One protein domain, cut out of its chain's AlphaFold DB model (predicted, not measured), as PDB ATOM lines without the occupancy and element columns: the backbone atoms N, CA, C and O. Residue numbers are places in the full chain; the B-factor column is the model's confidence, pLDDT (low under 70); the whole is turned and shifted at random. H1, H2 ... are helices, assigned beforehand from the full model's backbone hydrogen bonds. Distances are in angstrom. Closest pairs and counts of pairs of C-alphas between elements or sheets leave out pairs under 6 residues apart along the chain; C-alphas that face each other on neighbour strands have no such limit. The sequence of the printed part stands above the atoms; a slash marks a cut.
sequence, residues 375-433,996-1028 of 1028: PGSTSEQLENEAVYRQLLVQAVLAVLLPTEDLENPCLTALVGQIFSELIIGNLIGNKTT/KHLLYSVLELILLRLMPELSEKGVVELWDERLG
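What this domain is: This is residues 375 to 433 and 996 to 1028 of the 1028 residues of the protein "PXA domain protein" of Purpureocillium lilacinum (UniProt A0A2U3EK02). What shape is it? Long helix H1 is crossed by H3, with H4 near H1 and H6 packed on its residues 391 to 399. What makes it? The printed part has 92 residues with six named helices, H1 to H6 in order, all helix; it is compact, with radius of gyration of the C-alphas 13.9 A and spans of 44 by 28 by 20 A.

Where its parts are: Where is H1? Residues 376 to 400 span 35.8 A from C-alpha 376 at (4.089, -40.230, 18.671). The others? H2 is residues 403 to 406, H3 409 to 432, H4 996 to 1010, H5 1013 to 1016 and H6 1019 to 1027, ending at C-alpha 1027 (-30.784, -59.192, 18.508).

How they stand to each other: How does H3 meet H1? They touch at a steep tilt of 53 degrees, closest C-alphas Arg 389 and Ser 420, 5.2 A. Backbones? Every O i to N i+4 pair is within hydrogen-bond range in H1 and H4, 14 of 20 in H3, 4 of 5 in H6.

The domain as a whole: Any cut? Residues 434 to 995 are not printed; C-alphas 433 and 996 are 5.5 A apart. Low pLDDT? Residues 375 and 1028 are under 70.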
ATOM      1  N   PRO A 375       7.354 -38.663  16.357       69.12
ATOM      2  CA  PRO A 375       6.294 -39.366  15.610       69.12
ATOM      3  C   PRO A 375       5.153 -39.980  16.449       69.12
ATOM      4  O   PRO A 375       4.250 -40.591  15.882       69.12
ATOM      5  N   GLY A 376       5.170 -39.820  17.778       71.81
ATOM      6  CA  GLY A 376       4.089 -40.230  18.671       71.81
ATOM      7  C   GLY A 376       2.770 -39.505  18.404       71.81
ATOM      8  O   GLY A 376       1.752 -40.180  18.333       71.81
ATOM      9  N   SER A 377       2.770 -38.185  18.170       79.56
ATOM     10  CA  SER A 377       1.525 -37.424  17.931       79.56
ATOM     11  C   SER A 377       0.794 -37.895  16.669       79.56
ATOM     12  O   SER A 377      -0.413 -38.126  16.689       79.56
ATOM     13  N   THR A 378       1.533 -38.144  15.587       82.94
ATOM     14  CA  THR A 378       0.984 -38.722  14.350       82.94
ATOM     15  C   THR A 378       0.531 -40.178  14.530       82.94
ATOM     16  O   THR A 378      -0.460 -40.568  13.918       82.94
ATOM     17  N   SER A 379       1.207 -40.985  15.361       84.12
ATOM     18  CA  SER A 379       0.758 -42.356  15.679       84.12
ATOM     19  C   SER A 379      -0.556 -42.335  16.461       84.12
ATOM     20  O   SER A 379      -1.534 -42.929  16.021       84.12
ATOM     21  N   GLU A 380      -0.613 -41.554  17.541       85.44
ATOM     22  CA  GLU A 380      -1.795 -41.377  18.389       85.44
ATOM     23  C   GLU A 380      -2.993 -40.859  17.580       85.44
ATOM     24  O   GLU A 380      -4.097 -41.391  17.698       85.44
ATOM     25  N   GLN A 381      -2.779 -39.898  16.671       87.69
ATOM     26  CA  GLN A 381      -3.830 -39.442  15.759       87.69
ATOM     27  C   GLN A 381      -4.305 -40.566  14.818       87.69
ATOM     28  O   GLN A 381      -5.506 -40.714  14.600       87.69
ATOM     29  N   LEU A 382      -3.398 -41.366  14.246       87.44
ATOM     30  CA  LEU A 382      -3.760 -42.475  13.352       87.44
ATOM     31  C   LEU A 382      -4.475 -43.619  14.087       87.44
ATOM     32  O   LEU A 382      -5.344 -44.260  13.494       87.44
ATOM     33  N   GLU A 383      -4.140 -43.850  15.355       87.69
ATOM     34  CA  GLU A 383      -4.796 -44.803  16.255       87.69
ATOM     35  C   GLU A 383      -6.210 -44.321  16.624       87.69
ATOM     36  O   GLU A 383      -7.174 -45.064  16.432       87.69
ATOM     37  N   ASN A 384      -6.365 -43.053  17.025       89.12
ATOM     38  CA  ASN A 384      -7.667 -42.424  17.280       89.12
ATOM     39  C   ASN A 384      -8.562 -42.415  16.027       89.12
ATOM     40  O   ASN A 384      -9.757 -42.713  16.104       89.12
ATOM     41  N   GLU A 385      -7.986 -42.138  14.853       88.06
ATOM     42  CA  GLU A 385      -8.694 -42.217  13.577       88.06
ATOM     43  C   GLU A 385      -9.100 -43.668  13.259       88.06
ATOM     44  O   GLU A 385     -10.229 -43.904  12.836       88.06
ATOM     45  N   ALA A 386      -8.230 -44.659  13.495       88.19
ATOM     46  CA  ALA A 386      -8.536 -46.075  13.267       88.19
ATOM     47  C   ALA A 386      -9.672 -46.591  14.157       88.19
ATOM     48  O   ALA A 386     -10.601 -47.221  13.649       88.19
ATOM     49  N   VAL A 387      -9.647 -46.264  15.453       87.75
ATOM     50  CA  VAL A 387     -10.743 -46.576  16.378       87.75
ATOM     51  C   VAL A 387     -12.047 -45.956  15.873       87.75
ATOM     52  O   VAL A 387     -13.039 -46.665  15.716       87.75
ATOM     53  N   TYR A 388     -12.046 -44.666  15.522       88.12
ATOM     54  CA  TYR A 388     -13.251 -44.001  15.023       88.12
ATOM     55  C   TYR A 388     -13.807 -44.636  13.736       88.12
ATOM     56  O   TYR A 388     -15.015 -44.858  13.642       88.12
ATOM     57  N   ARG A 389     -12.949 -45.002  12.771       89.25
ATOM     58  CA  ARG A 389     -13.377 -45.707  11.546       89.25
ATOM     59  C   ARG A 389     -14.037 -47.053  11.848       89.25
ATOM     60  O   ARG A 389     -15.051 -47.371  11.228       89.25
ATOM     61  N   GLN A 390     -13.501 -47.818  12.799       89.56
ATOM     62  CA  GLN A 390     -14.048 -49.125  13.173       89.56
ATOM     63  C   GLN A 390     -15.421 -48.986  13.837       89.56
ATOM     64  O   GLN A 390     -16.361 -49.661  13.416       89.56
ATOM     65  N   LEU A 391     -15.569 -48.054  14.784       86.25
ATOM     66  CA  LEU A 391     -16.847 -47.772  15.449       86.25
ATOM     67  C   LEU A 391     -17.911 -47.274  14.455       86.25
ATOM     68  O   LEU A 391     -19.038 -47.768  14.450       86.25
ATOM     69  N   LEU A 392     -17.540 -46.353  13.557       87.62
ATOM     70  CA  LEU A 392     -18.422 -45.835  12.506       87.62
ATOM     71  C   LEU A 392     -18.913 -46.953  11.573       87.62
ATOM     72  O   LEU A 392     -20.084 -46.984  11.197       87.62
ATOM     73  N   VAL A 393     -18.041 -47.900  11.218       89.44
ATOM     74  CA  VAL A 393     -18.402 -49.052  10.381       89.44
ATOM     75  C   VAL A 393     -19.251 -50.069  11.136       89.44
ATOM     76  O   VAL A 393     -20.219 -50.561  10.563       89.44
ATOM     77  N   GLN A 394     -18.966 -50.355  12.409       87.75
ATOM     78  CA  GLN A 394     -19.821 -51.216  13.235       87.75
ATOM     79  C   GLN A 394     -21.241 -50.647  13.357       87.75
ATOM     80  O   GLN A 394     -22.206 -51.398  13.214       87.75
ATOM     81  N   ALA A 395     -21.377 -49.326  13.517       86.44
ATOM     82  CA  ALA A 395     -22.667 -48.637  13.515       86.44
ATOM     83  C   ALA A 395     -23.409 -48.795  12.171       86.44
ATOM     84  O   ALA A 395     -24.591 -49.126  12.131       86.44
ATOM     85  N   VAL A 396     -22.704 -48.614  11.049       87.44
ATOM     86  CA  VAL A 396     -23.273 -48.776   9.699       87.44
ATOM     87  C   VAL A 396     -23.682 -50.229   9.419       87.44
ATOM     88  O   VAL A 396     -24.747 -50.461   8.850       87.44
ATOM     89  N   LEU A 397     -22.886 -51.218   9.835       87.25
ATOM     90  CA  LEU A 397     -23.227 -52.635   9.677       87.25
ATOM     91  C   LEU A 397     -24.428 -53.026  10.553       87.25
ATOM     92  O   LEU A 397     -25.317 -53.716  10.055       87.25
ATOM     93  N   ALA A 398     -24.531 -52.498  11.780       85.81
ATOM     94  CA  ALA A 398     -25.696 -52.678  12.655       85.81
ATOM     95  C   ALA A 398     -27.017 -52.228  12.003       85.81
ATOM     96  O   ALA A 398     -28.071 -52.785  12.296       85.81
ATOM     97  N   VAL A 399     -26.976 -51.258  11.081       86.38
ATOM     98  CA  VAL A 399     -28.159 -50.736  10.370       86.38
ATOM     99  C   VAL A 399     -28.378 -51.391   8.990       86.38
ATOM    100  O   VAL A 399     -29.495 -51.341   8.466       86.38
ATOM    101  N   LEU A 400     -27.353 -52.011   8.383       85.56
ATOM    102  CA  LEU A 400     -27.409 -52.536   7.005       85.56
ATOM    103  C   LEU A 400     -27.391 -54.070   6.855       85.56
ATOM    104  O   LEU A 400     -27.812 -54.549   5.801       85.56
ATOM    105  N   LEU A 401     -26.918 -54.841   7.842       84.69
ATOM    106  CA  LEU A 401     -26.894 -56.312   7.760       84.69
ATOM    107  C   LEU A 401     -28.256 -56.950   8.103       84.69
ATOM    108  O   LEU A 401     -28.983 -56.423   8.952       84.69
ATOM    109  N   PRO A 402     -28.599 -58.115   7.520       84.25
ATOM    110  CA  PRO A 402     -29.546 -59.068   8.112       84.25
ATOM    111  C   PRO A 402     -29.146 -59.459   9.541       84.25
ATOM    112  O   PRO A 402     -27.967 -59.414   9.877       84.25
ATOM    113  N   THR A 403     -30.096 -59.889  10.376       77.38
ATOM    114  CA  THR A 403     -29.770 -60.438  11.710       77.38
ATOM    115  C   THR A 403     -28.926 -61.710  11.597       77.38
ATOM    116  O   THR A 403     -27.905 -61.811  12.263       77.38
ATOM    117  N   GLU A 404     -29.259 -62.592  10.649       81.12
ATOM    118  CA  GLU A 404     -28.509 -63.821  10.328       81.12
ATOM    119  C   GLU A 404     -27.014 -63.559  10.030       81.12
ATOM    120  O   GLU A 404     -26.144 -64.290  10.501       81.12
ATOM    121  N   ASP A 405     -26.701 -62.490   9.286       80.00
ATOM    122  CA  ASP A 405     -25.319 -62.084   8.986       80.00
ATOM    123  C   ASP A 405     -24.663 -61.336  10.167       80.00
ATOM    124  O   ASP A 405     -23.443 -61.391  10.328       80.00
ATOM    125  N   LEU A 406     -25.451 -60.616  10.980       82.06
ATOM    126  CA  LEU A 406     -24.989 -59.837  12.139       82.06
ATOM    127  C   LEU A 406     -24.587 -60.742  13.315       82.06
ATOM    128  O   LEU A 406     -23.601 -60.462  13.993       82.06
ATOM    129  N   GLU A 407     -25.294 -61.859  13.507       82.00
ATOM    130  CA  GLU A 407     -24.966 -62.911  14.479       82.00
ATOM    131  C   GLU A 407     -23.625 -63.614  14.182       82.00
ATOM    132  O   GLU A 407     -23.067 -64.273  15.060       82.00
ATOM    133  N   ASN A 408     -23.074 -63.480  12.968       84.94
ATOM    134  CA  ASN A 408     -21.815 -64.109  12.573       84.94
ATOM    135  C   ASN A 408     -20.600 -63.199  12.883       84.94
ATOM    136  O   ASN A 408     -20.313 -62.265  12.122       84.94
ATOM    137  N   PRO A 409     -19.803 -63.480  13.939       82.19
ATOM    138  CA  PRO A 409     -18.682 -62.623  14.336       82.19
ATOM    139  C   PRO A 409     -17.511 -62.654  13.342       82.19
ATOM    140  O   PRO A 409     -16.715 -61.721  13.292       82.19
ATOM    141  N   CYS A 410     -17.379 -63.715  12.539       84.06
ATOM    142  CA  CYS A 410     -16.304 -63.836  11.552       84.06
ATOM    143  C   CYS A 410     -16.592 -62.965  10.321       84.06
ATOM    144  O   CYS A 410     -15.724 -62.228   9.844       84.06
ATOM    145  N   LEU A 411     -17.838 -63.017   9.840       81.88
ATOM    146  CA  LEU A 411     -18.303 -62.253   8.687       81.88
ATOM    147  C   LEU A 411     -18.337 -60.754   9.007       81.88
ATOM    148  O   LEU A 411     -17.740 -59.962   8.276       81.88
ATOM    149  N   THR A 412     -18.948 -60.365  10.131       82.88
ATOM    150  CA  THR A 412     -18.985 -58.964  10.591       82.88
ATOM    151  C   THR A 412     -17.586 -58.385  10.807       82.88
ATOM    152  O   THR A 412     -17.329 -57.266  10.360       82.88
ATOM    153  N   ALA A 413     -16.648 -59.137  11.397       86.12
ATOM    154  CA  ALA A 413     -15.265 -58.686  11.562       86.12
ATOM    155  C   ALA A 413     -14.541 -58.490  10.217       86.12
ATOM    156  O   ALA A 413     -13.900 -57.457  10.016       86.12
ATOM    157  N   LEU A 414     -14.654 -59.434   9.273       85.31
ATOM    158  CA  LEU A 414     -13.983 -59.323   7.972       85.31
ATOM    159  C   LEU A 414     -14.567 -58.188   7.119       85.31
ATOM    160  O   LEU A 414     -13.822 -57.371   6.573       85.31
ATOM    161  N   VAL A 415     -15.895 -58.112   7.017       84.94
ATOM    162  CA  VAL A 415     -16.594 -57.051   6.276       84.94
ATOM    163  C   VAL A 415     -16.344 -55.689   6.939       84.94
ATOM    164  O   VAL A 415     -16.070 -54.708   6.243       84.94
ATOM    165  N   GLY A 416     -16.317 -55.639   8.273       86.62
ATOM    166  CA  GLY A 416     -15.936 -54.463   9.055       86.62
ATOM    167  C   GLY A 416     -14.516 -53.974   8.763       86.62
ATOM    168  O   GLY A 416     -14.320 -52.789   8.502       86.62
ATOM    169  N   GLN A 417     -13.526 -54.870   8.706       87.62
ATOM    170  CA  GLN A 417     -12.148 -54.511   8.343       87.62
ATOM    171  C   GLN A 417     -12.027 -54.003   6.896       87.62
ATOM    172  O   GLN A 417     -11.291 -53.047   6.642       87.62
ATOM    173  N   ILE A 418     -12.777 -54.585   5.948       84.44
ATOM    174  CA  ILE A 418     -12.822 -54.117   4.552       84.44
ATOM    175  C   ILE A 418     -13.367 -52.682   4.478       84.44
ATOM    176  O   ILE A 418     -12.760 -51.825   3.830       84.44
ATOM    177  N   PHE A 419     -14.480 -52.386   5.154       85.56
ATOM    178  CA  PHE A 419     -15.036 -51.032   5.150       85.56
ATOM    179  C   PHE A 419     -14.179 -50.038   5.958       85.56
ATOM    180  O   PHE A 419     -13.935 -48.936   5.467       85.56
ATOM    181  N   SER A 420     -13.662 -50.419   7.131       88.12
ATOM    182  CA  SER A 420     -12.865 -49.530   7.992       88.12
ATOM    183  C   SER A 420     -11.518 -49.177   7.371       88.12
ATOM    184  O   SER A 420     -11.221 -48.000   7.164       88.12
ATOM    185  N   GLU A 421     -10.699 -50.175   7.031       85.50
ATOM    186  CA  GLU A 421      -9.299 -49.925   6.674       85.50
ATOM    187  C   GLU A 421      -9.089 -49.768   5.169       85.50
ATOM    188  O   GLU A 421      -8.347 -48.880   4.748       85.50
ATOM    189  N   LEU A 422      -9.743 -50.579   4.327       80.69
ATOM    190  CA  LEU A 422      -9.543 -50.496   2.876       80.69
ATOM    191  C   LEU A 422     -10.354 -49.360   2.236       80.69
ATOM    192  O   LEU A 422      -9.855 -48.708   1.316       80.69
ATOM    193  N   ILE A 423     -11.575 -49.106   2.715       81.31
ATOM    194  CA  ILE A 423     -12.434 -48.042   2.183       81.31
ATOM    195  C   ILE A 423     -12.227 -46.739   2.962       81.31
ATOM    196  O   ILE A 423     -11.658 -45.806   2.399       81.31
ATOM    197  N   ILE A 424     -12.611 -46.633   4.237       84.62
ATOM    198  CA  ILE A 424     -12.529 -45.334   4.927       84.62
ATOM    199  C   ILE A 424     -11.062 -44.935   5.180       84.62
ATOM    200  O   ILE A 424     -10.655 -43.850   4.778       84.62
ATOM    201  N   GLY A 425     -10.223 -45.807   5.741       83.31
ATOM    202  CA  GLY A 425      -8.836 -45.470   6.081       83.31
ATOM    203  C   GLY A 425      -7.966 -45.210   4.852       83.31
ATOM    204  O   GLY A 425      -7.389 -44.136   4.684       83.31
ATOM    205  N   ASN A 426      -7.872 -46.189   3.955       82.00
ATOM    206  CA  ASN A 426      -6.968 -46.131   2.809       82.00
ATOM    207  C   ASN A 426      -7.488 -45.218   1.680       82.00
ATOM    208  O   ASN A 426      -6.684 -44.488   1.102       82.00
ATOM    209  N   LEU A 427      -8.792 -45.202   1.360       76.94
ATOM    210  CA  LEU A 427      -9.317 -44.325   0.300       76.94
ATOM    211  C   LEU A 427      -9.629 -42.910   0.803       76.94
ATOM    212  O   LEU A 427      -9.210 -41.950   0.155       76.94
ATOM    213  N   ILE A 428     -10.348 -42.764   1.920       79.50
ATOM    214  CA  ILE A 428     -10.745 -41.445   2.441       79.50
ATOM    215  C   ILE A 428      -9.589 -40.829   3.237       79.50
ATOM    216  O   ILE A 428      -8.949 -39.913   2.722       79.50
ATOM    217  N   GLY A 429      -9.274 -41.364   4.423       76.50
ATOM    218  CA  GLY A 429      -8.343 -40.769   5.396       76.50
ATOM    219  C   GLY A 429      -6.913 -40.549   4.891       76.50
ATOM    220  O   GLY A 429      -6.311 -39.520   5.201       76.50
ATOM    221  N   ASN A 430      -6.390 -41.465   4.064       81.06
ATOM    222  CA  ASN A 430      -4.998 -41.443   3.591       81.06
ATOM    223  C   ASN A 430      -4.789 -40.969   2.140       81.06
ATOM    224  O   ASN A 430      -3.703 -40.487   1.819       81.06
ATOM    225  N   LYS A 431      -5.767 -41.140   1.236       80.25
ATOM    226  CA  LYS A 431      -5.592 -40.829  -0.202       80.25
ATOM    227  C   LYS A 431      -6.376 -39.611  -0.660       80.25
ATOM    228  O   LYS A 431      -5.801 -38.745  -1.308       80.25
ATOM    229  N   THR A 432      -7.671 -39.539  -0.372       82.25
ATOM    230  CA  THR A 432      -8.541 -38.472  -0.905       82.25
ATOM    231  C   THR A 432      -8.358 -37.154  -0.153       82.25
ATOM    232  O   THR A 432      -8.591 -36.089  -0.708       82.25
ATOM    233  N   THR A 433      -7.839 -37.216   1.067       86.75
ATOM    234  CA  THR A 433      -7.352 -36.076   1.857       86.75
ATOM    235  C   THR A 433      -6.095 -35.419   1.283       86.75
ATOM    236  O   THR A 433      -5.807 -34.264   1.590       86.75
ATOM    237  N   LYS A 996      -8.628 -33.581   5.937       88.06
ATOM    238  CA  LYS A 996      -9.241 -34.623   6.799       88.06
ATOM    239  C   LYS A 996     -10.545 -34.130   7.421       88.06
ATOM    240  O   LYS A 996     -11.551 -34.828   7.309       88.06
ATOM    241  N   HIS A 997     -10.561 -32.926   7.998       85.81
ATOM    242  CA  HIS A 997     -11.785 -32.346   8.565       85.81
ATOM    243  C   HIS A 997     -12.901 -32.224   7.512       85.81
ATOM    244  O   HIS A 997     -14.032 -32.632   7.779       85.81
ATOM    245  N   LEU A 998     -12.593 -31.736   6.302       87.50
ATOM    246  CA  LEU A 998     -13.562 -31.655   5.200       87.50
ATOM    247  C   LEU A 998     -14.123 -33.036   4.818       87.50
ATOM    248  O   LEU A 998     -15.339 -33.211   4.736       87.50
ATOM    249  N   LEU A 999     -13.246 -34.013   4.572       90.31
ATOM    250  CA  LEU A 999     -13.637 -35.324   4.049       90.31
ATOM    251  C   LEU A 999     -14.423 -36.150   5.078       90.31
ATOM    252  O   LEU A 999     -15.423 -36.765   4.704       90.31
ATOM    253  N   TYR A1000     -14.037 -36.115   6.358       89.12
ATOM    254  CA  TYR A1000     -14.811 -36.752   7.425       89.12
ATOM    255  C   TYR A1000     -16.156 -36.052   7.662       89.12
ATOM    256  O   TYR A1000     -17.177 -36.732   7.723       89.12
ATOM    257  N   SER A1001     -16.214 -34.714   7.649       88.06
ATOM    258  CA  SER A1001     -17.487 -33.982   7.792       88.06
ATOM    259  C   SER A1001     -18.479 -34.281   6.658       88.06
ATOM    260  O   SER A1001     -19.684 -34.380   6.891       88.06
ATOM    261  N   VAL A1002     -17.992 -34.457   5.421       90.06
ATOM    262  CA  VAL A1002     -18.825 -34.875   4.278       90.06
ATOM    263  C   VAL A1002     -19.253 -36.343   4.400       90.06
ATOM    264  O   VAL A1002     -20.397 -36.662   4.074       90.06
ATOM    265  N   LEU A1003     -18.383 -37.232   4.893       90.25
ATOM    266  CA  LEU A1003     -18.721 -38.634   5.153       90.25
ATOM    267  C   LEU A1003     -19.816 -38.759   6.224       90.25
ATOM    268  O   LEU A1003     -20.832 -39.405   5.970       90.25
ATOM    269  N   GLU A1004     -19.646 -38.106   7.376       87.50
ATOM    270  CA  GLU A1004     -20.633 -38.083   8.463       87.50
ATOM    271  C   GLU A1004     -21.978 -37.524   7.987       87.50
ATOM    272  O   GLU A1004     -23.010 -38.150   8.214       87.50
ATOM    273  N   LEU A1005     -21.984 -36.406   7.249       88.62
ATOM    274  CA  LEU A1005     -23.206 -35.836   6.672       88.62
ATOM    275  C   LEU A1005     -23.942 -36.829   5.758       88.62
ATOM    276  O   LEU A1005     -25.164 -36.954   5.832       88.62
ATOM    277  N   ILE A1006     -23.213 -37.531   4.887       88.50
ATOM    278  CA  ILE A1006     -23.800 -38.528   3.985       88.50
ATOM    279  C   ILE A1006     -24.368 -39.701   4.794       88.50
ATOM    280  O   ILE A1006     -25.520 -40.081   4.577       88.50
ATOM    281  N   LEU A1007     -23.610 -40.242   5.753       88.06
ATOM    282  CA  LEU A1007     -24.049 -41.366   6.586       88.06
ATOM    283  C   LEU A1007     -25.277 -41.008   7.432       88.06
ATOM    284  O   LEU A1007     -26.255 -41.746   7.386       88.06
ATOM    285  N   LEU A1008     -25.283 -39.848   8.097       85.62
ATOM    286  CA  LEU A1008     -26.419 -39.346   8.878       85.62
ATOM    287  C   LEU A1008     -27.691 -39.156   8.048       85.62
ATOM    288  O   LEU A1008     -28.794 -39.348   8.555       85.62
ATOM    289  N   ARG A1009     -27.572 -38.775   6.770       86.19
ATOM    290  CA  ARG A1009     -28.747 -38.670   5.897       86.19
ATOM    291  C   ARG A1009     -29.208 -40.027   5.375       86.19
ATOM    292  O   ARG A1009     -30.411 -40.212   5.253       86.19
ATOM    293  N   LEU A1010     -28.320 -40.986   5.100       86.88
ATOM    294  CA  LEU A1010     -28.725 -42.346   4.701       86.88
ATOM    295  C   LEU A1010     -29.283 -43.174   5.869       86.88
ATOM    296  O   LEU A1010     -30.177 -43.999   5.660       86.88
ATOM    297  N   MET A1011     -28.741 -42.980   7.067       87.44
ATOM    298  CA  MET A1011     -29.034 -43.747   8.275       87.44
ATOM    299  C   MET A1011     -29.200 -42.790   9.470       87.44
ATOM    300  O   MET A1011     -28.291 -42.675  10.296       87.44
ATOM    301  N   PRO A1012     -30.331 -42.061   9.563       84.31
ATOM    302  CA  PRO A1012     -30.605 -41.163  10.686       84.31
ATOM    303  C   PRO A1012     -30.695 -41.892  12.033       84.31
ATOM    304  O   PRO A1012     -30.493 -41.260  13.064       84.31
ATOM    305  N   GLU A1013     -30.915 -43.212  12.035       84.00
ATOM    306  CA  GLU A1013     -30.886 -44.065  13.232       84.00
ATOM    307  C   GLU A1013     -29.563 -43.923  14.004       84.00
ATOM    308  O   GLU A1013     -29.554 -43.933  15.233       84.00
ATOM    309  N   LEU A1014     -28.459 -43.697  13.278       82.62
ATOM    310  CA  LEU A1014     -27.137 -43.446  13.851       82.62
ATOM    311  C   LEU A1014     -27.112 -42.192  14.734       82.62
ATOM    312  O   LEU A1014     -26.320 -42.148  15.663       82.62
ATOM    313  N   SER A1015     -27.946 -41.179  14.453       79.75
ATOM    314  CA  SER A1015     -27.974 -39.913  15.207       79.75
ATOM    315  C   SER A1015     -28.617 -40.018  16.588       79.75
ATOM    316  O   SER A1015     -28.347 -39.188  17.459       79.75
ATOM    317  N   GLU A1016     -29.466 -41.026  16.780       77.00
ATOM    318  CA  GLU A1016     -30.305 -41.177  17.968       77.00
ATOM    319  C   GLU A1016     -29.750 -42.225  18.942       77.00
ATOM    320  O   GLU A1016     -29.915 -42.059  20.151       77.00
ATOM    321  N   LYS A1017     -29.079 -43.265  18.420       79.06
ATOM    322  CA  LYS A1017     -28.690 -44.481  19.151       79.06
ATOM    323  C   LYS A1017     -27.204 -44.814  19.011       79.06
ATOM    324  O   LYS A1017     -26.615 -44.656  17.942       79.06
ATOM    325  N   GLY A1018     -26.608 -45.323  20.086       78.81
ATOM    326  CA  GLY A1018     -25.258 -45.886  20.100       78.81
ATOM    327  C   GLY A1018     -25.167 -47.249  19.404       78.81
ATOM    328  O   GLY A1018     -26.173 -47.905  19.141       78.81
ATOM    329  N   VAL A1019     -23.940 -47.712  19.129       80.44
ATOM    330  CA  VAL A1019     -23.709 -49.003  18.447       80.44
ATOM    331  C   VAL A1019     -24.304 -50.175  19.228       80.44
ATOM    332  O   VAL A1019     -24.977 -51.001  18.627       80.44
ATOM    333  N   VAL A1020     -24.102 -50.221  20.549       80.50
ATOM    334  CA  VAL A1020     -24.634 -51.293  21.410       80.50
ATOM    335  C   VAL A1020     -26.166 -51.288  21.396       80.50
ATOM    336  O   VAL A1020     -26.770 -52.305  21.091       80.50
ATOM    337  N   GLU A1021     -26.797 -50.119  21.561       82.25
ATOM    338  CA  GLU A1021     -28.261 -49.965  21.498       82.25
ATOM    339  C   GLU A1021     -28.852 -50.436  20.150       82.25
ATOM    340  O   GLU A1021     -29.940 -51.007  20.116       82.25
ATOM    341  N   LEU A1022     -28.130 -50.229  19.037       83.31
ATOM    342  CA  LEU A1022     -28.505 -50.699  17.694       83.31
ATOM    343  C   LEU A1022     -28.277 -52.206  17.474       83.31
ATOM    344  O   LEU A1022     -28.869 -52.771  16.552       83.31
ATOM    345  N   TRP A1023     -27.414 -52.853  18.262       80.44
ATOM    346  CA  TRP A1023     -27.253 -54.310  18.261       80.44
ATOM    347  C   TRP A1023     -28.334 -54.953  19.135       80.44
ATOM    348  O   TRP A1023     -29.056 -55.824  18.653       80.44
ATOM    349  N   ASP A1024     -28.511 -54.463  20.364       83.44
ATOM    350  CA  ASP A1024     -29.485 -54.971  21.335       83.44
ATOM    351  C   ASP A1024     -30.921 -54.904  20.784       83.44
ATOM    352  O   ASP A1024     -31.619 -55.917  20.757       83.44
ATOM    353  N   GLU A1025     -31.346 -53.761  20.222       86.00
ATOM    354  CA  GLU A1025     -32.678 -53.597  19.604       86.00
ATOM    355  C   GLU A1025     -32.950 -54.596  18.461       86.00
ATOM    356  O   GLU A1025     -34.106 -54.880  18.133       86.00
ATOM    357  N   ARG A1026     -31.894 -55.126  17.831       82.56
ATOM    358  CA  ARG A1026     -31.986 -56.020  16.672       82.56
ATOM    359  C   ARG A1026     -31.761 -57.497  16.986       82.56
ATOM    360  O   ARG A1026     -32.154 -58.316  16.156       82.56
ATOM    361  N   LEU A1027     -31.134 -57.822  18.115       81.62
ATOM    362  CA  LEU A1027     -30.784 -59.192  18.508       81.62
ATOM    363  C   LEU A1027     -31.626 -59.717  19.690       81.62
ATOM    364  O   LEU A1027     -31.918 -60.912  19.698       81.62
ATOM    365  N   GLY A1028     -32.108 -58.842  20.590       69.81
ATOM    366  CA  GLY A1028     -33.121 -59.159  21.618       69.81
ATOM    367  C   GLY A1028     -32.622 -59.222  23.058       69.81
ATOM    368  O   GLY A1028     -31.992 -60.242  23.412       69.81
TER     369      GLY A1028